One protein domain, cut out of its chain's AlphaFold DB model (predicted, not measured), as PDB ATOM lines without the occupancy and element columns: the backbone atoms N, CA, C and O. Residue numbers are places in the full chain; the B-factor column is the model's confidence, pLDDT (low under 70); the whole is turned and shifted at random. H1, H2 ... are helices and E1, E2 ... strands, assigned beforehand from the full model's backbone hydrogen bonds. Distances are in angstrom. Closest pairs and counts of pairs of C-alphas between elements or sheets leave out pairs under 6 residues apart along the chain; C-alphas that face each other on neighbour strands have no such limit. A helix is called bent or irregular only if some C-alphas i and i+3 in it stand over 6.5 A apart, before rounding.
ATOM      1  N   ILE A   7     106.393 138.354  95.306       87.69
ATOM      2  CA  ILE A   7     107.845 138.137  95.251       87.69
ATOM      3  C   ILE A   7     108.149 137.348  93.986       87.69
ATOM      4  O   ILE A   7     107.692 136.211  93.849       87.69
ATOM      5  N   GLU A   8     108.924 137.926  93.071       86.25
ATOM      6  CA  GLU A   8     109.423 137.155  91.937       86.25
ATOM      7  C   GLU A   8     110.667 136.384  92.384       86.25
ATOM      8  O   GLU A   8     111.659 136.958  92.833       86.25
ATOM      9  N   ALA A   9     110.593 135.062  92.292       82.38
ATOM     10  CA  ALA A   9     111.668 134.162  92.674       82.38
ATOM     11  C   ALA A   9     111.734 133.002  91.681       82.38
ATOM     12  O   ALA A   9     110.697 132.501  91.238       82.38
ATOM     13  N   GLU A  10     112.947 132.532  91.385       79.81
ATOM     14  CA  GLU A  10     113.148 131.360  90.523       79.81
ATOM     15  C   GLU A  10     112.493 130.094  91.111       79.81
ATOM     16  O   GLU A  10     111.941 129.272  90.380       79.81
ATOM     17  N   GLU A  11     112.482 129.952  92.444       75.62
ATOM     18  CA  GLU A  11     111.802 128.866  93.157       75.62
ATOM     19  C   GLU A  11     110.539 129.362  93.886       75.62
ATOM     20  O   GLU A  11     110.616 129.956  94.964       75.62
ATOM     21  N   LYS A  12     109.348 129.056  93.353       79.44
ATOM     22  CA  LYS A  12     108.060 129.443  93.962       79.44
ATOM     23  C   LYS A  12     107.653 128.471  95.082       79.44
ATOM     24  O   LYS A  12     107.274 127.333  94.808       79.44
ATOM     25  N   LYS A  13     107.720 128.908  96.346       75.25
ATOM     26  CA  LYS A  13     107.469 128.071  97.551       75.25
ATOM     27  C   LYS A  13     106.228 128.439  98.368       75.25
ATOM     28  O   LYS A  13     105.780 127.648  99.184       75.25
ATOM     29  N   GLU A  14     105.679 129.624  98.139       79.25
ATOM     30  CA  GLU A  14     104.712 130.294  99.021       79.25
ATOM     31  C   GLU A  14     103.662 131.012  98.179       79.25
ATOM     32  O   GLU A  14     103.903 131.289  96.999       79.25
ATOM     33  N   PHE A  15     102.519 131.352  98.778       68.19
ATOM     34  CA  PHE A  15     101.407 131.995  98.068       68.19
ATOM     35  C   PHE A  15     101.801 133.314  97.386       68.19
ATOM     36  O   PHE A  15     101.368 133.563  96.264       68.19
ATOM     37  N   TRP A  16     102.656 134.123  98.016       76.25
ATOM     38  CA  TRP A  16     103.107 135.417  97.487       76.25
ATOM     39  C   TRP A  16     104.112 135.333  96.339       76.25
ATOM     40  O   TRP A  16     104.417 136.357  95.741       76.25
ATOM     41  N   HIS A  17     104.583 134.133  95.989       80.88
ATOM     42  CA  HIS A  17     105.341 133.917  94.754       80.88
ATOM     43  C   HIS A  17     104.431 133.740  93.518       80.88
ATOM     44  O   HIS A  17     104.913 133.679  92.382       80.88
ATOM     45  N   GLY A  18     103.116 133.581  93.724       80.94
ATOM     46  CA  GLY A  18     102.130 133.365  92.666       80.94
ATOM     47  C   GLY A  18     101.449 134.652  92.191       80.94
ATOM     48  O   GLY A  18     101.218 135.571  92.975       80.94
ATOM     49  N   ASP A  19     101.043 134.670  90.919       81.31
ATOM     50  CA  ASP A  19     100.395 135.835  90.298       81.31
ATOM     51  C   ASP A  19      99.065 136.189  90.972       81.31
ATOM     52  O   ASP A  19      98.792 137.355  91.212       81.31
ATOM     53  N   LEU A  20      98.278 135.192  91.401       78.50
ATOM     54  CA  LEU A  20      97.010 135.439  92.098       78.50
ATOM     55  C   LEU A  20      97.193 136.289  93.365       78.50
ATOM     56  O   LEU A  20      96.319 137.080  93.705       78.50
ATOM     57  N   TRP A  21      98.309 136.106  94.074       83.44
ATOM     58  CA  TRP A  21      98.634 136.931  95.229       83.44
ATOM     59  C   TRP A  21      99.105 138.315  94.792       83.44
ATOM     60  O   TRP A  21      98.586 139.312  95.284       83.44
ATOM     61  N   ALA A  22     100.067 138.370  93.866       84.12
ATOM     62  CA  ALA A  22     100.684 139.608  93.397       84.12
ATOM     63  C   ALA A  22      99.668 140.581  92.777       84.12
ATOM     64  O   ALA A  22      99.727 141.781  93.026       84.12
ATOM     65  N   GLU A  23      98.728 140.058  91.992       86.06
ATOM     66  CA  GLU A  23      97.667 140.813  91.320       86.06
ATOM     67  C   GLU A  23      96.478 141.118  92.248       86.06
ATOM     68  O   GLU A  23      95.575 141.873  91.884       86.06
ATOM     69  N   SER A  24      96.431 140.528  93.449       77.75
ATOM     70  CA  SER A  24      95.307 140.722  94.361       77.75
ATOM     71  C   SER A  24      95.317 142.126  94.972       77.75
ATOM     72  O   SER A  24      96.288 142.472  95.643       77.75
ATOM     73  N   PRO A  25      94.202 142.880  94.906       71.12
ATOM     74  CA  PRO A  25      94.076 144.159  95.609       71.12
ATOM     75  C   PRO A  25      94.042 144.018  97.140       71.12
ATOM     76  O   PRO A  25      94.134 145.014  97.850       71.12
ATOM     77  N   LEU A  26      93.841 142.802  97.662       67.75
ATOM     78  CA  LEU A  26      93.743 142.538  99.100       67.75
ATOM     79  C   LEU A  26      95.050 142.047  99.716       67.75
ATOM     80  O   LEU A  26      95.314 142.296 100.892       67.75
ATOM     81  N   PHE A  27      95.792 141.247  98.954       72.81
ATOM     82  CA  PHE A  27      96.930 140.482  99.458       72.81
ATOM     83  C   PHE A  27      98.258 140.988  98.891       72.81
ATOM     84  O   PHE A  27      99.253 141.041  99.620       72.81
ATOM     85  N   GLY A  28      98.255 141.358  97.608       78.81
ATOM     86  CA  GLY A  28      99.366 142.000  96.928       78.81
ATOM     87  C   GLY A  28      99.451 143.483  97.269       78.81
ATOM     88  O   GLY A  28      98.590 144.049  97.946       78.81
ATOM     89  N   GLN A  29     100.510 144.130  96.794       86.69
ATOM     90  CA  GLN A  29     100.642 145.572  96.935       86.69
ATOM     91  C   GLN A  29      99.687 146.280  95.963       86.69
ATOM     92  O   GLN A  29      99.762 146.097  94.751       86.69
ATOM     93  N   ASP A  30      98.792 147.101  96.510       85.12
ATOM     94  CA  ASP A  30      97.671 147.723  95.796       85.12
ATOM     95  C   ASP A  30      98.048 149.019  95.061       85.12
ATOM     96  O   ASP A  30      97.308 149.487  94.192       85.12
ATOM     97  N   LYS A  31      99.190 149.624  95.409       91.00
ATOM     98  CA  LYS A  31      99.688 150.857  94.792       91.00
ATOM     99  C   LYS A  31     101.196 151.050  94.943       91.00
ATOM    100  O   LYS A  31     101.815 150.586  95.903       91.00
ATOM    101  N   ILE A  32     101.772 151.823  94.030       93.25
ATOM    102  CA  ILE A  32     103.158 152.298  94.084       93.25
ATOM    103  C   ILE A  32     103.211 153.764  93.655       93.25
ATOM    104  O   ILE A  32     102.456 154.182  92.782       93.25
ATOM    105  N   THR A  33     104.080 154.559  94.277       93.94
ATOM    106  CA  THR A  33     104.312 155.949  93.868       93.94
ATOM    107  C   THR A  33     105.585 156.023  93.035       93.94
ATOM    108  O   THR A  33     106.650 155.639  93.512       93.94
ATOM    109  N   ILE A  34     105.475 156.524  91.806       92.50
ATOM    110  CA  ILE A  34     106.591 156.736  90.879       92.50
ATOM    111  C   ILE A  34     106.495 158.176  90.386       92.50
ATOM    112  O   ILE A  34     105.455 158.573  89.872       92.50
ATOM    113  N   ASN A  35     107.564 158.960  90.558       89.25
ATOM    114  CA  ASN A  35     107.617 160.373  90.152       89.25
ATOM    115  C   ASN A  35     106.398 161.190  90.627       89.25
ATOM    116  O   ASN A  35     105.791 161.910  89.844       89.25
ATOM    117  N   GLU A  36     106.021 161.040  91.902       89.19
ATOM    118  CA  GLU A  36     104.869 161.713  92.536       89.19
ATOM    119  C   GLU A  36     103.477 161.290  92.015       89.19
ATOM    120  O   GLU A  36     102.462 161.684  92.590       89.19
ATOM    121  N   GLU A  37     103.397 160.404  91.017       93.12
ATOM    122  CA  GLU A  37     102.150 159.790  90.558       93.12
ATOM    123  C   GLU A  37     101.928 158.415  91.205       93.12
ATOM    124  O   GLU A  37     102.852 157.627  91.409       93.12
ATOM    125  N   ILE A  38     100.676 158.103  91.550       93.12
ATOM    126  CA  ILE A  38     100.296 156.820  92.162       93.12
ATOM    127  C   ILE A  38      99.837 155.871  91.069       93.12
ATOM    128  O   ILE A  38      98.796 156.135  90.484       93.12
ATOM    129  N   TYR A  39     100.516 154.751  90.868       94.25
ATOM    130  CA  TYR A  39     100.133 153.679  89.949       94.25
ATOM    131  C   TYR A  39      99.470 152.528  90.703       94.25
ATOM    132  O   TYR A  39      99.860 152.218  91.832       94.25
ATOM    133  N   ARG A  40      98.480 151.886  90.080       92.50
ATOM    134  CA  ARG A  40      97.759 150.732  90.632       92.50
ATOM    135  C   ARG A  40      97.734 149.558  89.648       92.50
ATOM    136  O   ARG A  40      97.701 149.786  88.439       92.50
ATOM    137  N   PRO A  41      97.695 148.309  90.143       90.25
ATOM    138  CA  PRO A  41      97.363 147.156  89.314       90.25
ATOM    139  C   PRO A  41      96.025 147.349  88.584       90.25
ATOM    140  O   PRO A  41      95.122 147.972  89.137       90.25
ATOM    141  N   SER A  42      95.926 146.810  87.368       88.50
ATOM    142  CA  SER A  42      94.920 147.036  86.313       88.50
ATOM    143  C   SER A  42      94.991 148.353  85.529       88.50
ATOM    144  O   SER A  42      94.333 148.446  84.492       88.50
ATOM    145  N   GLU A  43      95.750 149.363  85.965       93.62
ATOM    146  CA  GLU A  43      95.934 150.601  85.188       93.62
ATOM    147  C   GLU A  43      96.879 150.385  83.993       93.62
ATOM    148  O   GLU A  43      97.664 149.436  83.960       93.62
ATOM    149  N   PHE A  44      96.835 151.284  83.007       95.69
ATOM    150  CA  PHE A  44      97.722 151.237  81.846       95.69
ATOM    151  C   PHE A  44      98.829 152.285  81.946       95.69
ATOM    152  O   PHE A  44      98.637 153.401  82.439       95.69
ATOM    153  N   ALA A  45     100.007 151.924  81.450       96.50
ATOM    154  CA  ALA A  45     101.170 152.794  81.439       96.50
ATOM    155  C   ALA A  45     101.972 152.643  80.146       96.50
ATOM    156  O   ALA A  45     101.942 151.609  79.474       96.50
ATOM    157  N   ILE A  46     102.719 153.696  79.826       96.31
ATOM    158  CA  ILE A  46     103.819 153.623  78.873       96.31
ATOM    159  C   ILE A  46     105.091 153.319  79.659       96.31
ATOM    160  O   ILE A  46     105.400 154.014  80.629       96.31
ATOM    161  N   TYR A  47     105.839 152.314  79.217       95.81
ATOM    162  CA  TYR A  47     107.126 151.930  79.790       95.81
ATOM    163  C   TYR A  47     108.207 151.873  78.707       95.81
ATOM    164  O   TYR A  47     107.907 151.881  77.510       95.81
ATOM    165  N   LYS A  48     109.474 151.877  79.120       94.38
ATOM    166  CA  LYS A  48     110.623 151.714  78.230       94.38
ATOM    167  C   LYS A  48     111.070 150.260  78.214       94.38
ATOM    168  O   LYS A  48     111.341 149.695  79.263       94.38
ATOM    169  N   GLU A  49     111.233 149.702  77.023       90.56
ATOM    170  CA  GLU A  49     111.855 148.397  76.808       90.56
ATOM    171  C   GLU A  49     112.881 148.519  75.685       90.56
ATOM    172  O   GLU A  49     112.556 148.967  74.582       90.56
ATOM    173  N   ASN A  50     114.139 148.159  75.955       86.81
ATOM    174  CA  ASN A  50     115.233 148.249  74.977       86.81
ATOM    175  C   ASN A  50     115.344 149.636  74.298       86.81
ATOM    176  O   ASN A  50     115.687 149.745  73.123       86.81
ATOM    177  N   GLY A  51     115.024 150.706  75.038       83.69
ATOM    178  CA  GLY A  51     115.053 152.093  74.558       83.69
ATOM    179  C   GLY A  51     113.785 152.577  73.838       83.69
ATOM    180  O   GLY A  51     113.662 153.780  73.610       83.69
ATOM    181  N   ASN A  52     112.827 151.697  73.544       89.88
ATOM    182  CA  ASN A  52     111.566 152.045  72.887       89.88
ATOM    183  C   ASN A  52     110.437 152.234  73.904       89.88
ATOM    184  O   ASN A  52     110.403 151.563  74.932       89.88
ATOM    185  N   GLN A  53     109.501 153.139  73.611       94.06
ATOM    186  CA  GLN A  53     108.284 153.296  74.408       94.06
ATOM    187  C   GLN A  53     107.243 152.265  73.981       94.06
ATOM    188  O   GLN A  53     106.917 152.178  72.798       94.06
ATOM    189  N   ARG A  54     106.706 151.524  74.947       95.00
ATOM    190  CA  ARG A  54     105.677 150.504  74.738       95.00
ATOM    191  C   ARG A  54     104.488 150.716  75.649       95.00
ATOM    192  O   ARG A  54     104.612 151.289  76.730       95.00
ATOM    193  N   PHE A  55     103.337 150.233  75.198       96.25
ATOM    194  CA  PHE A  55     102.112 150.217  75.982       96.25
ATOM    195  C   PHE A  55     102.058 148.936  76.808       96.25
ATOM    196  O   PHE A  55     102.442 147.858  76.345       96.25
ATOM    197  N   GLY A  56     101.550 149.039  78.029       95.62
ATOM    198  CA  GLY A  56     101.341 147.870  78.861       95.62
ATOM    199  C   GLY A  56     100.266 148.074  79.914       95.62
ATOM    200  O   GLY A  56      99.977 149.200  80.325       95.62
ATOM    201  N   GLN A  57      99.671 146.965  80.337       94.62
ATOM    202  CA  GLN A  57      98.775 146.923  81.483       94.62
ATOM    203  C   GLN A  57      99.571 146.514  82.720       94.62
ATOM    204  O   GLN A  57     100.265 145.497  82.715       94.62
ATOM    205  N   ILE A  58      99.467 147.291  83.793       94.69
ATOM    206  CA  ILE A  58     100.081 146.968  85.077       94.69
ATOM    207  C   ILE A  58      99.333 145.780  85.671       94.69
ATOM    208  O   ILE A  58      98.144 145.871  85.965       94.69
ATOM    209  N   ARG A  59     100.033 144.662  85.863       91.31
ATOM    210  CA  ARG A  59      99.471 143.447  86.463       91.31
ATOM    211  C   ARG A  59      99.729 143.393  87.952       91.31
ATOM    212  O   ARG A  59      98.858 143.104  88.749       91.31
ATOM    213  N   SER A  60     100.940 143.678  88.383       92.56
ATOM    214  CA  SER A  60     101.222 143.650  89.812       92.56
ATOM    215  C   SER A  60     102.448 144.461  90.140       92.56
ATOM    216  O   SER A  60     103.281 144.764  89.284       92.56
ATOM    217  N   ILE A  61     102.534 144.822  91.411       93.88
ATOM    218  CA  ILE A  61     103.740 145.379  91.994       93.88
ATOM    219  C   ILE A  61     104.448 144.217  92.676       93.88
ATOM    220  O   ILE A  61     103.875 143.542  93.541       93.88
ATOM    221  N   VAL A  62     105.674 143.963  92.238       93.19
ATOM    222  CA  VAL A  62     106.468 142.815  92.661       93.19
ATOM    223  C   VAL A  62     107.778 143.268  93.291       93.19
ATOM    224  O   VAL A  62     108.272 144.348  92.993       93.19
ATOM    225  N   SER A  63     108.331 142.457  94.184       91.44
ATOM    226  CA  SER A  63     109.677 142.602  94.722       91.44
ATOM    227  C   SER A  63     110.597 141.639  93.982       91.44
ATOM    228  O   SER A  63     110.336 140.431  93.956       91.44
ATOM    229  N   VAL A  64     111.657 142.173  93.383       90.94
ATOM    230  CA  VAL A  64     112.724 141.411  92.731       90.94
ATOM    231  C   VAL A  64     114.031 141.818  93.389       90.94
ATOM    232  O   VAL A  64     114.407 142.983  93.328       90.94
ATOM    233  N   ASN A  65     114.719 140.874  94.040       87.00
ATOM    234  CA  ASN A  65     115.939 141.152  94.813       87.00
ATOM    235  C   ASN A  65     115.767 142.314  95.818       87.00
ATOM    236  O   ASN A  65     116.622 143.189  95.907       87.00
ATOM    237  N   ASP A  66     114.644 142.321  96.543       84.81
ATOM    238  CA  ASP A  66     114.261 143.343  97.531       84.81
ATOM    239  C   ASP A  66     113.986 144.754  96.969       84.81
ATOM    240  O   ASP A  66     113.765 145.694  97.736       84.81
ATOM    241  N   GLU A  67     113.915 144.909  95.644       90.00
ATOM    242  CA  GLU A  67     113.506 146.151  94.988       90.00
ATOM    243  C   GLU A  67     112.103 146.039  94.389       90.00
ATOM    244  O   GLU A  67     111.754 145.055  93.733       90.00
ATOM    245  N   LEU A  68     111.288 147.080  94.590       92.38
ATOM    246  CA  LEU A  68     109.965 147.163  93.981       92.38
ATOM    247  C   LEU A  68     110.086 147.390  92.475       92.38
ATOM    248  O   LEU A  68     110.707 148.351  92.024       92.38
ATOM    249  N   GLN A  69     109.416 146.540  91.716       95.38
ATOM    250  CA  GLN A  69     109.299 146.596  90.269       95.38
ATOM    251  C   GLN A  69     107.836 146.401  89.864       95.38
ATOM    252  O   GLN A  69     106.973 146.059  90.679       95.38
ATOM    253  N   ILE A  70     107.539 146.654  88.594       95.06
ATOM    254  CA  ILE A  70     106.196 146.504  88.049       95.06
ATOM    255  C   ILE A  70     106.184 145.358  87.051       95.06
ATOM    256  O   ILE A  70     106.891 145.386  86.048       95.06
ATOM    257  N   LYS A  71     105.318 144.374  87.291       94.12
ATOM    258  CA  LYS A  71     104.992 143.353  86.302       94.12
ATOM    259  C   LYS A  71     103.946 143.912  85.341       94.12
ATOM    260  O   LYS A  71     102.859 144.316  85.759       94.12
ATOM    261  N   ILE A  72     104.282 143.943  84.058       94.31
ATOM    262  CA  ILE A  72     103.498 144.560  82.989       94.31
ATOM    263  C   ILE A  72     103.120 143.498  81.963       94.31
ATOM    264  O   ILE A  72     103.979 142.769  81.477       94.31
ATOM    265  N   GLN A  73     101.843 143.444  81.597       94.31
ATOM    266  CA  GLN A  73     101.364 142.702  80.437       94.31
ATOM    267  C   GLN A  73     101.504 143.574  79.187       94.31
ATOM    268  O   GLN A  73     101.052 144.721  79.165       94.31
ATOM    269  N   GLN A  74     102.139 143.040  78.150       94.12
ATOM    270  CA  GLN A  74     102.445 143.771  76.927       94.12
ATOM    271  C   GLN A  74     101.189 144.075  76.106       94.12
ATOM    272  O   GLN A  74     100.266 143.262  75.994       94.12
ATOM    273  N   ILE A  75     101.188 145.252  75.482       95.31
ATOM    274  CA  ILE A  75     100.175 145.687  74.526       95.31
ATOM    275  C   ILE A  75     100.895 146.109  73.250       95.31
ATOM    276  O   ILE A  75     101.781 146.958  73.283       95.31
ATOM    277  N   TYR A  76     100.505 145.511  72.130       94.19
ATOM    278  CA  TYR A  76     101.104 145.774  70.830       94.19
ATOM    279  C   TYR A  76     100.346 146.863  70.085       94.19
ATOM    280  O   TYR A  76      99.112 146.933  70.100       94.19
ATOM    281  N   THR A  77     101.120 147.683  69.391       93.94
ATOM    282  CA  THR A  77     100.653 148.553  68.315       93.94
ATOM    283  C   THR A  77     100.476 147.761  67.018       93.94
ATOM    284  O   THR A  77     100.863 146.596  66.914       93.94
ATOM    285  N   TYR A  78      99.889 148.391  65.998       92.62
ATOM    286  CA  TYR A  78      99.704 147.760  64.690       92.62
ATOM    287  C   TYR A  78     101.026 147.280  64.068       92.62
ATOM    288  O   TYR A  78     101.068 146.194  63.494       92.62
ATOM    289  N   ASP A  79     102.097 148.067  64.202       90.62
ATOM    290  CA  ASP A  79     103.403 147.773  63.599       90.62
ATOM    291  C   ASP A  79     104.164 146.648  64.324       90.62
ATOM    292  O   ASP A  79     105.102 146.077  63.774       90.62
ATOM    293  N   GLU A  80     103.745 146.300  65.543       91.75
ATOM    294  CA  GLU A  80     104.318 145.211  66.345       91.75
ATOM    295  C   GLU A  80     103.591 143.870  66.128       91.75
ATOM    296  O   GLU A  80     104.012 142.833  66.648       91.75
ATOM    297  N   LEU A  81     102.496 143.854  65.358       91.94
ATOM    298  CA  LEU A  81     101.746 142.632  65.080       91.94
ATOM    299  C   LEU A  81     102.515 141.666  64.163       91.94
ATOM    300  O   LEU A  81     103.273 142.070  63.283       91.94
ATOM    301  N   PRO A  82     102.258 140.351  64.278       91.19
ATOM    302  CA  PRO A  82     102.712 139.391  63.282       91.19
ATOM    303  C   PRO A  82     102.203 139.735  61.871       91.19
ATOM    304  O   PRO A  82     101.016 140.020  61.686       91.19
ATOM    305  N   ASN A  83     103.076 139.602  60.863       87.38
ATOM    306  CA  ASN A  83     102.814 139.955  59.454       87.38
ATOM    307  C   ASN A  83     101.463 139.455  58.909       87.38
ATOM    308  O   ASN A  83     100.810 140.134  58.119       87.38
ATOM    309  N   ASN A  84     101.003 138.281  59.347       88.44
ATOM    310  CA  ASN A  84      99.738 137.688  58.913       88.44
ATOM    311  C   ASN A  84      98.475 138.431  59.406       88.44
ATOM    312  O   ASN A  84      97.373 138.077  58.986       88.44
ATOM    313  N   PHE A  85      98.599 139.437  60.276       90.31
ATOM    314  CA  PHE A  85      97.481 140.278  60.723       90.31
ATOM    315  C   PHE A  85      97.441 141.664  60.084       90.31
ATOM    316  O   PHE A  85      96.462 142.388  60.301       90.31
ATOM    317  N   HIS A  86      98.428 142.016  59.259       89.31
ATOM    318  CA  HIS A  86      98.426 143.279  58.533       89.31
ATOM    319  C   HIS A  86      97.364 143.244  57.432       89.31
ATOM    320  O   HIS A  86      97.499 142.569  56.413       89.31
ATOM    321  N   CYS A  87      96.272 143.972  57.646       88.00
ATOM    322  CA  CYS A  87      95.203 144.137  56.667       88.00
ATOM    323  C   CYS A  87      94.677 145.572  56.668       88.00
ATOM    324  O   CYS A  87      94.838 146.303  57.646       88.00
ATOM    325  N   HIS A  88      94.014 145.961  55.576       84.62
ATOM    326  CA  HIS A  88      93.522 147.327  55.383       84.62
ATOM    327  C   HIS A  88      92.548 147.768  56.489       84.62
ATOM    328  O   HIS A  88      92.648 148.880  56.992       84.62
ATOM    329  N   SER A  89      91.671 146.869  56.954       84.25
ATOM    330  CA  SER A  89      90.727 147.182  58.035       84.25
ATOM    331  C   SER A  89      91.406 147.550  59.358       84.25
ATOM    332  O   SER A  89      90.937 148.463  60.027       84.25
ATOM    333  N   ARG A  90      92.512 146.884  59.724       85.75
ATOM    334  CA  ARG A  90      93.290 147.196  60.941       85.75
ATOM    335  C   ARG A  90      94.234 148.377  60.741       85.75
ATOM    336  O   ARG A  90      94.487 149.111  61.684       85.75
ATOM    337  N   MET A  91      94.716 148.590  59.516       85.38
ATOM    338  CA  MET A  91      95.502 149.781  59.180       85.38
ATOM    339  C   MET A  91      94.682 151.058  59.414       85.38
ATOM    340  O   MET A  91      95.204 152.035  59.939       85.38
ATOM    341  N   ASN A  92      93.385 151.030  59.091       86.00
ATOM    342  CA  ASN A  92      92.488 152.170  59.297       86.00
ATOM    343  C   ASN A  92      92.280 152.526  60.778       86.00
ATOM    344  O   ASN A  92      91.904 153.653  61.078       86.00
ATOM    345  N   THR A  93      92.529 151.589  61.699       83.12
ATOM    346  CA  THR A  93      92.426 151.805  63.149       83.12
ATOM    347  C   THR A  93      93.786 151.849  63.844       83.12
ATOM    348  O   THR A  93      93.829 151.874  65.065       83.12
ATOM    349  N   ARG A  94      94.908 151.899  63.109       84.50
ATOM    350  CA  ARG A  94      96.269 151.767  63.672       84.50
ATOM    351  C   ARG A  94      96.642 152.801  64.742       84.50
ATOM    352  O   ARG A  94      97.527 152.539  65.544       84.50
ATOM    353  N   GLU A  95      96.012 153.975  64.714       84.94
ATOM    354  CA  GLU A  95      96.304 155.085  65.636       84.94
ATOM    355  C   GLU A  95      95.478 155.017  66.928       84.94
ATOM    356  O   GLU A  95      95.845 155.641  67.919       84.94
ATOM    357  N   SER A  96      94.376 154.257  66.934       88.25
ATOM    358  CA  SER A  96      93.436 154.163  68.061       88.25
ATOM    359  C   SER A  96      93.286 152.748  68.622       88.25
ATOM    360  O   SER A  96      92.996 152.580  69.802       88.25
ATOM    361  N   GLN A  97      93.501 151.711  67.816       93.00
ATOM    362  CA  GLN A  97      93.383 150.322  68.235       93.00
ATOM    363  C   GLN A  97      94.732 149.746  68.661       93.00
ATOM    364  O   GLN A  97      95.729 149.860  67.954       93.00
ATOM    365  N   LEU A  98      94.709 149.046  69.790       95.25
ATOM    366  CA  LEU A  98      95.820 148.294  70.352       95.25
ATOM    367  C   LEU A  98      95.431 146.818  70.545       95.25
ATOM    368  O   LEU A  98      94.249 146.447  70.508       95.25
ATOM    369  N   TRP A  99      96.433 145.962  70.761       94.44
ATOM    370  CA  TRP A  99      96.263 144.517  70.924       94.44
ATOM    371  C   TRP A  99      96.897 144.034  72.221       94.44
ATOM    372  O   TRP A  99      98.115 144.051  72.362       94.44
ATOM    373  N   LEU A 100      96.073 143.569  73.162       93.31
ATOM    374  CA  LEU A 100      96.571 142.969  74.398       93.31
ATOM    375  C   LEU A 100      97.224 141.623  74.081       93.31
ATOM    376  O   LEU A 100      96.611 140.788  73.414       93.31
ATOM    377  N   VAL A 101      98.448 141.395  74.547       91.62
ATOM    378  CA  VAL A 101      99.095 140.086  74.419       91.62
ATOM    379  C   VAL A 101      98.570 139.177  75.523       91.62
ATOM    380  O   VAL A 101      98.520 139.569  76.683       91.62
ATOM    381  N   ASP A 102      98.145 137.967  75.173       87.38
ATOM    382  CA  ASP A 102      97.563 137.009  76.113       87.38
ATOM    383  C   ASP A 102      98.542 136.653  77.238       87.38
ATOM    384  O   ASP A 102      99.628 136.146  76.966       87.38
ATOM    385  N   GLN A 103      98.121 136.865  78.489       80.06
ATOM    386  CA  GLN A 103      98.926 136.685  79.704       80.06
ATOM    387  C   GLN A 103      99.544 135.286  79.872       80.06
ATOM    388  O   GLN A 103     100.488 135.110  80.635       80.06
ATOM    389  N   TYR A 104      99.001 134.264  79.200       77.75
ATOM    390  CA  TYR A 104      99.522 132.895  79.281       77.75
ATOM    391  C   TYR A 104     100.710 132.635  78.343       77.75
ATOM    392  O   TYR A 104     101.244 131.525  78.331       77.75
ATOM    393  N   LEU A 105     101.118 133.616  77.531       81.06
ATOM    394  CA  LEU A 105     102.340 133.520  76.738       81.06
ATOM    395  C   LEU A 105     103.546 133.928  77.586       81.06
ATOM    396  O   LEU A 105     103.505 134.957  78.251       81.06
ATOM    397  N   GLU A 106     104.644 133.175  77.501       74.38
ATOM    398  CA  GLU A 106     105.900 133.503  78.206       74.38
ATOM    399  C   GLU A 106     106.403 134.919  77.877       74.38
ATOM    400  O   GLU A 106     106.916 135.621  78.738       74.38
ATOM    401  N   GLU A 107     106.191 135.367  76.641       77.75
ATOM    402  CA  GLU A 107     106.579 136.693  76.149       77.75
ATOM    403  C   GLU A 107     105.555 137.801  76.467       77.75
ATOM    404  O   GLU A 107     105.779 138.956  76.124       77.75
ATOM    405  N   SER A 108     104.420 137.490  77.103       80.88
ATOM    406  CA  SER A 108     103.365 138.482  77.370       80.88
ATOM    407  C   SER A 108     103.633 139.378  78.566       80.88
ATOM    408  O   SER A 108     103.044 140.452  78.645       80.88
ATOM    409  N   SER A 109     104.483 138.948  79.496       86.06
ATOM    410  CA  SER A 109     104.752 139.672  80.731       86.06
ATOM    411  C   SER A 109     106.210 140.083  80.811       86.06
ATOM    412  O   SER A 109     107.094 139.249  80.631       86.06
ATOM    413  N   ILE A 110     106.451 141.339  81.154       92.25
ATOM    414  CA  ILE A 110     107.777 141.868  81.451       92.25
ATOM    415  C   ILE A 110     107.798 142.428  82.867       92.25
ATOM    416  O   ILE A 110     106.768 142.854  83.392       92.25
ATOM    417  N   ILE A 111     108.968 142.420  83.492       92.94
ATOM    418  CA  ILE A 111     109.187 143.115  84.753       92.94
ATOM    419  C   ILE A 111     109.990 144.370  84.437       92.94
ATOM    420  O   ILE A 111     111.118 144.280  83.959       92.94
ATOM    421  N   ALA A 112     109.370 145.523  84.663       93.50
ATOM    422  CA  ALA A 112     109.965 146.829  84.448       93.50
ATOM    423  C   ALA A 112     110.361 147.447  85.789       93.50
ATOM    424  O   ALA A 112     109.589 147.450  86.757       93.50
ATOM    425  N   SER A 113     111.556 148.021  85.828       93.44
ATOM    426  CA  SER A 113     112.003 148.835  86.951       93.44
ATOM    427  C   SER A 113     111.176 150.121  87.032       93.44
ATOM    428  O   SER A 113     110.660 150.626  86.034       93.44
ATOM    429  N   THR A 114     111.039 150.700  88.225       92.62
ATOM    430  CA  THR A 114     110.204 151.904  88.421       92.62
ATOM    431  C   THR A 114     110.676 153.111  87.603       92.62
ATOM    432  O   THR A 114     109.860 153.933  87.200       92.62
ATOM    433  N   ASN A 115     111.973 153.195  87.295       92.19
ATOM    434  CA  ASN A 115     112.571 154.213  86.423       92.19
ATOM    435  C   ASN A 115     112.283 154.011  84.919       92.19
ATOM    436  O   ASN A 115     112.501 154.931  84.127       92.19
ATOM    437  N   GLU A 116     111.810 152.833  84.511       94.81
ATOM    438  CA  GLU A 116     111.417 152.524  83.131       94.81
ATOM    439  C   GLU A 116     109.961 152.912  82.853       94.81
ATOM    440  O   GLU A 116     109.564 153.020  81.692       94.81
ATOM    441  N   ILE A 117     109.173 153.186  83.896       95.75
ATOM    442  CA  ILE A 117     107.801 153.680  83.781       95.75
ATOM    443  C   ILE A 117     107.826 155.156  83.383       95.75
ATOM    444  O   ILE A 117     108.407 155.996  84.067       95.75
ATOM    445  N   VAL A 118     107.192 155.483  82.255       94.62
ATOM    446  CA  VAL A 118     107.223 156.831  81.671       94.62
ATOM    447  C   VAL A 118     106.059 157.679  82.168       94.62
ATOM    448  O   VAL A 118     106.276 158.784  82.651       94.62
ATOM    449  N   ARG A 119     104.822 157.192  81.992       94.69
ATOM    450  CA  ARG A 119     103.582 157.892  82.373       94.69
ATOM    451  C   ARG A 119     102.377 156.958  82.319       94.69
ATOM    452  O   ARG A 119     102.425 155.936  81.631       94.69
ATOM    453  N   LYS A 120     101.290 157.338  82.985       94.31
ATOM    454  CA  LYS A 120      99.982 156.700  82.798       94.31
ATOM    455  C   LYS A 120      99.385 156.990  81.427       94.31
ATOM    456  O   LYS A 120      99.709 157.994  80.788       94.31
ATOM    457  N   ILE A 121      98.495 156.108  80.997       94.62
ATOM    458  CA  ILE A 121      97.702 156.293  79.789       94.62
ATOM    459  C   ILE A 121      96.319 155.681  79.968       94.62
ATOM    460  O   ILE A 121      96.179 154.660  80.632       94.62
ATOM    461  N   ASP A 122      95.308 156.294  79.363       92.44
ATOM    462  CA  ASP A 122      93.951 155.761  79.375       92.44
ATOM    463  C   ASP A 122      93.742 154.879  78.142       92.44
ATOM    464  O   ASP A 122      93.878 155.332  77.003       92.44
ATOM    465  N   ILE A 123      93.438 153.603  78.377       93.44
ATOM    466  CA  ILE A 123      93.112 152.624  77.337       93.44
ATOM    467  C   ILE A 123      91.823 151.914  77.747       93.44
ATOM    468  O   ILE A 123      91.705 151.413  78.865       93.44
ATOM    469  N   THR A 124      90.854 151.839  76.837       90.50
ATOM    470  CA  THR A 124      89.581 151.149  77.086       90.50
ATOM    471  C   THR A 124      89.599 149.741  76.497       90.50
ATOM    472  O   THR A 124      89.731 149.574  75.284       90.50
ATOM    473  N   ILE A 125      89.381 148.708  77.315       88.19
ATOM    474  CA  ILE A 125      89.099 147.358  76.804       88.19
ATOM    475  C   ILE A 125      87.608 147.263  76.460       88.19
ATOM    476  O   ILE A 125      86.739 147.377  77.324       88.19
ATOM    477  N   VAL A 126      87.301 147.054  75.183       88.12
ATOM    478  CA  VAL A 126      85.931 146.982  74.662       88.12
ATOM    479  C   VAL A 126      85.425 145.547  74.801       88.12
ATOM    480  O   VAL A 126      85.685 144.705  73.945       88.12
ATOM    481  N   ARG A 127      84.718 145.275  75.904       81.00
ATOM    482  CA  ARG A 127      84.122 143.960  76.223       81.00
ATOM    483  C   ARG A 127      82.631 143.861  75.893       81.00
ATOM    484  O   ARG A 127      82.053 142.789  75.995       81.00
ATOM    485  N   ASP A 128      82.003 144.960  75.501       72.94
ATOM    486  CA  ASP A 128      80.629 144.988  75.012       72.94
ATOM    487  C   ASP A 128      80.578 145.863  73.757       72.94
ATOM    488  O   ASP A 128      81.145 146.955  73.710       72.94
ATOM    489  N   SER A 129      79.888 145.362  72.734       64.94
ATOM    490  CA  SER A 129      79.560 146.065  71.493       64.94
ATOM    491  C   SER A 129      78.846 147.411  71.687       64.94
ATOM    492  O   SER A 129      78.846 148.225  70.767       64.94
ATOM    493  N   THR A 130      78.261 147.661  72.864       61.94
ATOM    494  CA  THR A 130      77.631 148.942  73.223       61.94
ATOM    495  C   THR A 130      78.626 150.027  73.656       61.94
ATOM    496  O   THR A 130      78.261 151.202  73.705       61.94
ATOM    497  N   ILE A 131      79.884 149.670  73.946       66.38
ATOM    498  CA  ILE A 131      80.916 150.615  74.391       66.38
ATOM    499  C   ILE A 131      81.441 151.401  73.183       66.38
ATOM    500  O   ILE A 131      82.135 150.866  72.316       66.38
ATOM    501  N   ILE A 132      81.135 152.699  73.155       67.12
ATOM    502  CA  ILE A 132      81.697 153.669  72.208       67.12
ATOM    503  C   ILE A 132      82.931 154.296  72.865       67.12
ATOM    504  O   ILE A 132      82.866 154.731  74.013       67.12
ATOM    505  N   THR A 133      84.060 154.315  72.158       70.44
ATOM    506  CA  THR A 133      85.315 154.897  72.647       70.44
ATOM    507  C   THR A 133      85.955 155.755  71.563       70.44
ATOM    508  O   THR A 133      86.114 155.304  70.428       70.44
ATOM    509  N   ASP A 134      86.310 156.984  71.940       72.75
ATOM    510  CA  ASP A 134      86.961 157.982  71.084       72.75
ATOM    511  C   ASP A 134      88.490 158.029  71.307       72.75
ATOM    512  O   ASP A 134      89.187 158.850  70.713       72.75
ATOM    513  N   GLY A 135      89.017 157.162  72.185       87.00
ATOM    514  CA  GLY A 135      90.427 157.107  72.587       87.00
ATOM    515  C   GLY A 135      91.143 155.826  72.155       87.00
ATOM    516  O   GLY A 135      90.703 155.119  71.248       87.00
ATOM    517  N   LEU A 136      92.261 155.515  72.820       93.12
ATOM    518  CA  LEU A 136      92.952 154.241  72.622       93.12
ATOM    519  C   LEU A 136      92.102 153.092  73.166       93.12
ATOM    520  O   LEU A 136      91.600 153.153  74.292       93.12
ATOM    521  N   PHE A 137      91.958 152.023  72.389       93.19
ATOM    522  CA  PHE A 137      91.114 150.901  72.771       93.19
ATOM    523  C   PHE A 137      91.680 149.543  72.377       93.19
ATOM    524  O   PHE A 137      92.417 149.398  71.404       93.19
ATOM    525  N   ILE A 138      91.254 148.513  73.103       92.44
ATOM    526  CA  ILE A 138      91.580 147.114  72.833       92.44
ATOM    527  C   ILE A 138      90.278 146.360  72.575       92.44
ATOM    528  O   ILE A 138      89.401 146.309  73.432       92.44
ATOM    529  N   LYS A 139      90.156 145.753  71.390       90.19
ATOM    530  CA  LYS A 139      89.026 144.873  71.018       90.19
ATOM    531  C   LYS A 139      89.407 143.403  70.921       90.19
ATOM    532  O   LYS A 139      88.543 142.535  70.897       90.19
ATOM    533  N   THR A 140      90.697 143.119  70.801       91.75
ATOM    534  CA  THR A 140      91.179 141.772  70.516       91.75
ATOM    535  C   THR A 140      92.448 141.475  71.280       91.75
ATOM    536  O   THR A 140      93.306 142.346  71.426       91.75
ATOM    537  N   ILE A 141      92.570 140.219  71.682       90.56
ATOM    538  CA  ILE A 141      93.718 139.665  72.384       90.56
ATOM    539  C   ILE A 141      94.519 138.823  71.397       90.56
ATOM    540  O   ILE A 141      93.960 137.976  70.690       90.56
ATOM    541  N   LEU A 142      95.824 139.057  71.353       92.62
ATOM    542  CA  LEU A 142      96.784 138.303  70.564       92.62
ATOM    543  C   LEU A 142      97.294 137.106  71.372       92.62
ATOM    544  O   LEU A 142      97.852 137.275  72.449       92.62
ATOM    545  N   TYR A 143      97.125 135.893  70.845       90.62
ATOM    546  CA  TYR A 143      97.514 134.653  71.524       90.62
ATOM    547  C   TYR A 143      98.124 133.635  70.551       90.62
ATOM    548  O   TYR A 143      98.008 133.785  69.332       90.62
ATOM    549  N   LYS A 144      98.748 132.567  71.064       86.81
ATOM    550  CA  LYS A 144      99.231 131.436  70.251       86.81
ATOM    551  C   LYS A 144      98.346 130.207  70.452       86.81
ATOM    552  O   LYS A 144      98.029 129.825  71.572       86.81
ATOM    553  N   ASN A 145      97.986 129.549  69.355       83.25
ATOM    554  CA  ASN A 145      97.305 128.256  69.351       83.25
ATOM    555  C   ASN A 145      98.090 127.297  68.453       83.25
ATOM    556  O   ASN A 145      98.252 127.572  67.263       83.25
ATOM    557  N   ASN A 146      98.585 126.194  69.023       84.00
ATOM    558  CA  ASN A 146      99.485 125.247  68.356       84.00
ATOM    559  C   ASN A 146     100.707 125.936  67.716       84.00
ATOM    560  O   ASN A 146     101.060 125.654  66.577       84.00
ATOM    561  N   GLY A 147     101.312 126.898  68.422       84.19
ATOM    562  CA  GLY A 147     102.480 127.651  67.946       84.19
ATOM    563  C   GLY A 147     102.183 128.748  66.914       84.19
ATOM    564  O   GLY A 147     103.072 129.534  66.601       84.19
ATOM    565  N   HIS A 148     100.947 128.858  66.424       86.25
ATOM    566  CA  HIS A 148     100.551 129.889  65.466       86.25
ATOM    567  C   HIS A 148      99.821 131.039  66.148       86.25
ATOM    568  O   HIS A 148      98.929 130.817  66.970       86.25
ATOM    569  N   TRP A 149     100.155 132.265  65.757       90.00
ATOM    570  CA  TRP A 149      99.459 133.445  66.241       90.00
ATOM    571  C   TRP A 149      98.001 133.475  65.783       90.00
ATOM    572  O   TRP A 149      97.688 133.204  64.621       90.00
ATOM    573  N   LYS A 150      97.108 133.848  66.699       92.25
ATOM    574  CA  LYS A 150      95.671 134.035  66.488       92.25
ATOM    575  C   LYS A 150      95.177 135.249  67.277       92.25
ATOM    576  O   LYS A 150      95.834 135.715  68.203       92.25
ATOM    577  N   LEU A 151      94.001 135.743  66.900       91.00
ATOM    578  CA  LEU A 151      93.284 136.793  67.617       91.00
ATOM    579  C   LEU A 151      91.998 136.214  68.199       91.00
ATOM    580  O   LEU A 151      91.322 135.430  67.529       91.00
ATOM    581  N   ARG A 152      91.661 136.607  69.424       88.62
ATOM    582  CA  ARG A 152      90.344 136.365  70.019       88.62
ATOM    583  C   ARG A 152      89.737 137.668  70.514       88.62
ATOM    584  O   ARG A 152      90.443 138.660  70.668       88.62
ATOM    585  N   ASP A 153      88.434 137.655  70.719       88.56
ATOM    586  CA  ASP A 153      87.683 138.813  71.192       88.56
ATOM    587  C   ASP A 153      88.070 139.183  72.639       88.56
ATOM    588  O   ASP A 153      88.351 138.294  73.448       88.56
ATOM    589  N   ALA A 154      88.110 140.481  72.961       84.94
ATOM    590  CA  ALA A 154      88.433 140.982  74.303       84.94
ATOM    591  C   ALA A 154      87.367 140.646  75.364       84.94
ATOM    592  O   ALA A 154      87.647 140.714  76.557       84.94
ATOM    593  N   THR A 155      86.171 140.209  74.969       81.19
ATOM    594  CA  THR A 155      85.197 139.553  75.868       81.19
ATOM    595  C   THR A 155      85.759 138.309  76.559       81.19
ATOM    596  O   THR A 155      85.310 137.952  77.643       81.19
ATOM    597  N   LEU A 156      86.748 137.652  75.945       79.06
ATOM    598  CA  LEU A 156      87.435 136.471  76.473       79.06
ATOM    599  C   LEU A 156      88.716 136.838  77.237       79.06
ATOM    600  O   LEU A 156      89.608 135.998  77.399       79.06
ATOM    601  N   ASP A 157      88.850 138.103  77.628       77.25
ATOM    602  CA  ASP A 157      89.939 138.585  78.462       77.25
ATOM    603  C   ASP A 157      89.849 138.022  79.880       77.25
ATOM    604  O   ASP A 157      88.767 137.832  80.440       77.25
TER     605      ASP A 157
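AT A GLANCE: This is residues 7 to 157 of the 491 residues of an uncharacterized protein of Rhizophagus irregularis (strain DAOM 181602 / DAOM 197198 / MUCL 43194) (UniProt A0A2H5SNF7). One strongly twisted, branched sheet makes the core: E3, E4, E5, E6, E10 and E9 follow each other as neighbours round most of a ring, and E8 pairs with E3 and runs on into E9. The small hairpin E1 E2 sits near E8, while H1 with the unnamed residues 7 to 18 lies toward one end of the longest axis and H2 toward the other. The printed part has 151 residues, with two named helices and eleven named strands; along the chain come H1, then E1 to E5, then H2, then E6 to E11, and the class is mostly strand, with both antiparallel and parallel pairs of neighbour strands. The whole is compact, with a radius of gyration of the C-alphas of 16.0 A and spans of 47 by 39 by 34 A.

HOW THE PARTS SIT: Begin at E5, residues 67 to 76: E4, residues 52 to 64, lies on one side of it, and E6, residues 97 to 101, and E7, residues 109 to 113, on the other side, each antiparallel to it. Look for N 57 and O 73 at 2.9 A, N 76 and O 99 at 2.8 A and N 72 and O 110 at 2.8 A, within hydrogen-bond range. E4 bends by 99 degrees at residue 59. E3, residues 44 to 49, joins E4 and E5 in a meander, each strand the antiparallel neighbour of the one before; N 47 and O 54 are 3.0 A apart. E8, residues 117 to 121, is antiparallel to E3, with N 118 and O 46 at 2.8 A, and runs on into E9, residues 123 to 125, at 61 degrees. E10, residues 136 to 145, is parallel to E6, with N 98 and O 137 at 2.8 A, and to E9, with N 138 and O 124 at 2.9 A. E10 and E11, residues 148 to 153, form a hairpin, with N 143 and O 150 at 2.9 A. E1, residues 32 to 34, and E2, residues 37 to 39, form another, with N 32 and O 39 at 2.9 A. H1, residues 19 to 22, is on the branched sheet at a height of 7.8 A; its closest C-alphas to E4 are Ala 22 and Ser 60, 5.4 A. H2, residues 88 to 91, is not on it. Both helices are too short for an O i to N i+4 pair.

IN THESE COORDINATES: Find C-alpha 19, where H1 begins, at (100.395, 135.835, 90.298). E5 runs 27.2 A from C-alpha 67 at (113.506, 146.151, 94.988); E10 measures 26.5 A and E4 22.5 A. E11 ends at C-alpha 153, (87.683, 138.813, 71.192).

THE WHOLE: The C-alphas farthest apart, Lys 13 and His 88, are 48.4 A apart. The printed part has no cut, and the link from E5 to H2 is long. Confidence is under 70 at residues 15, 26 and 129 to 132.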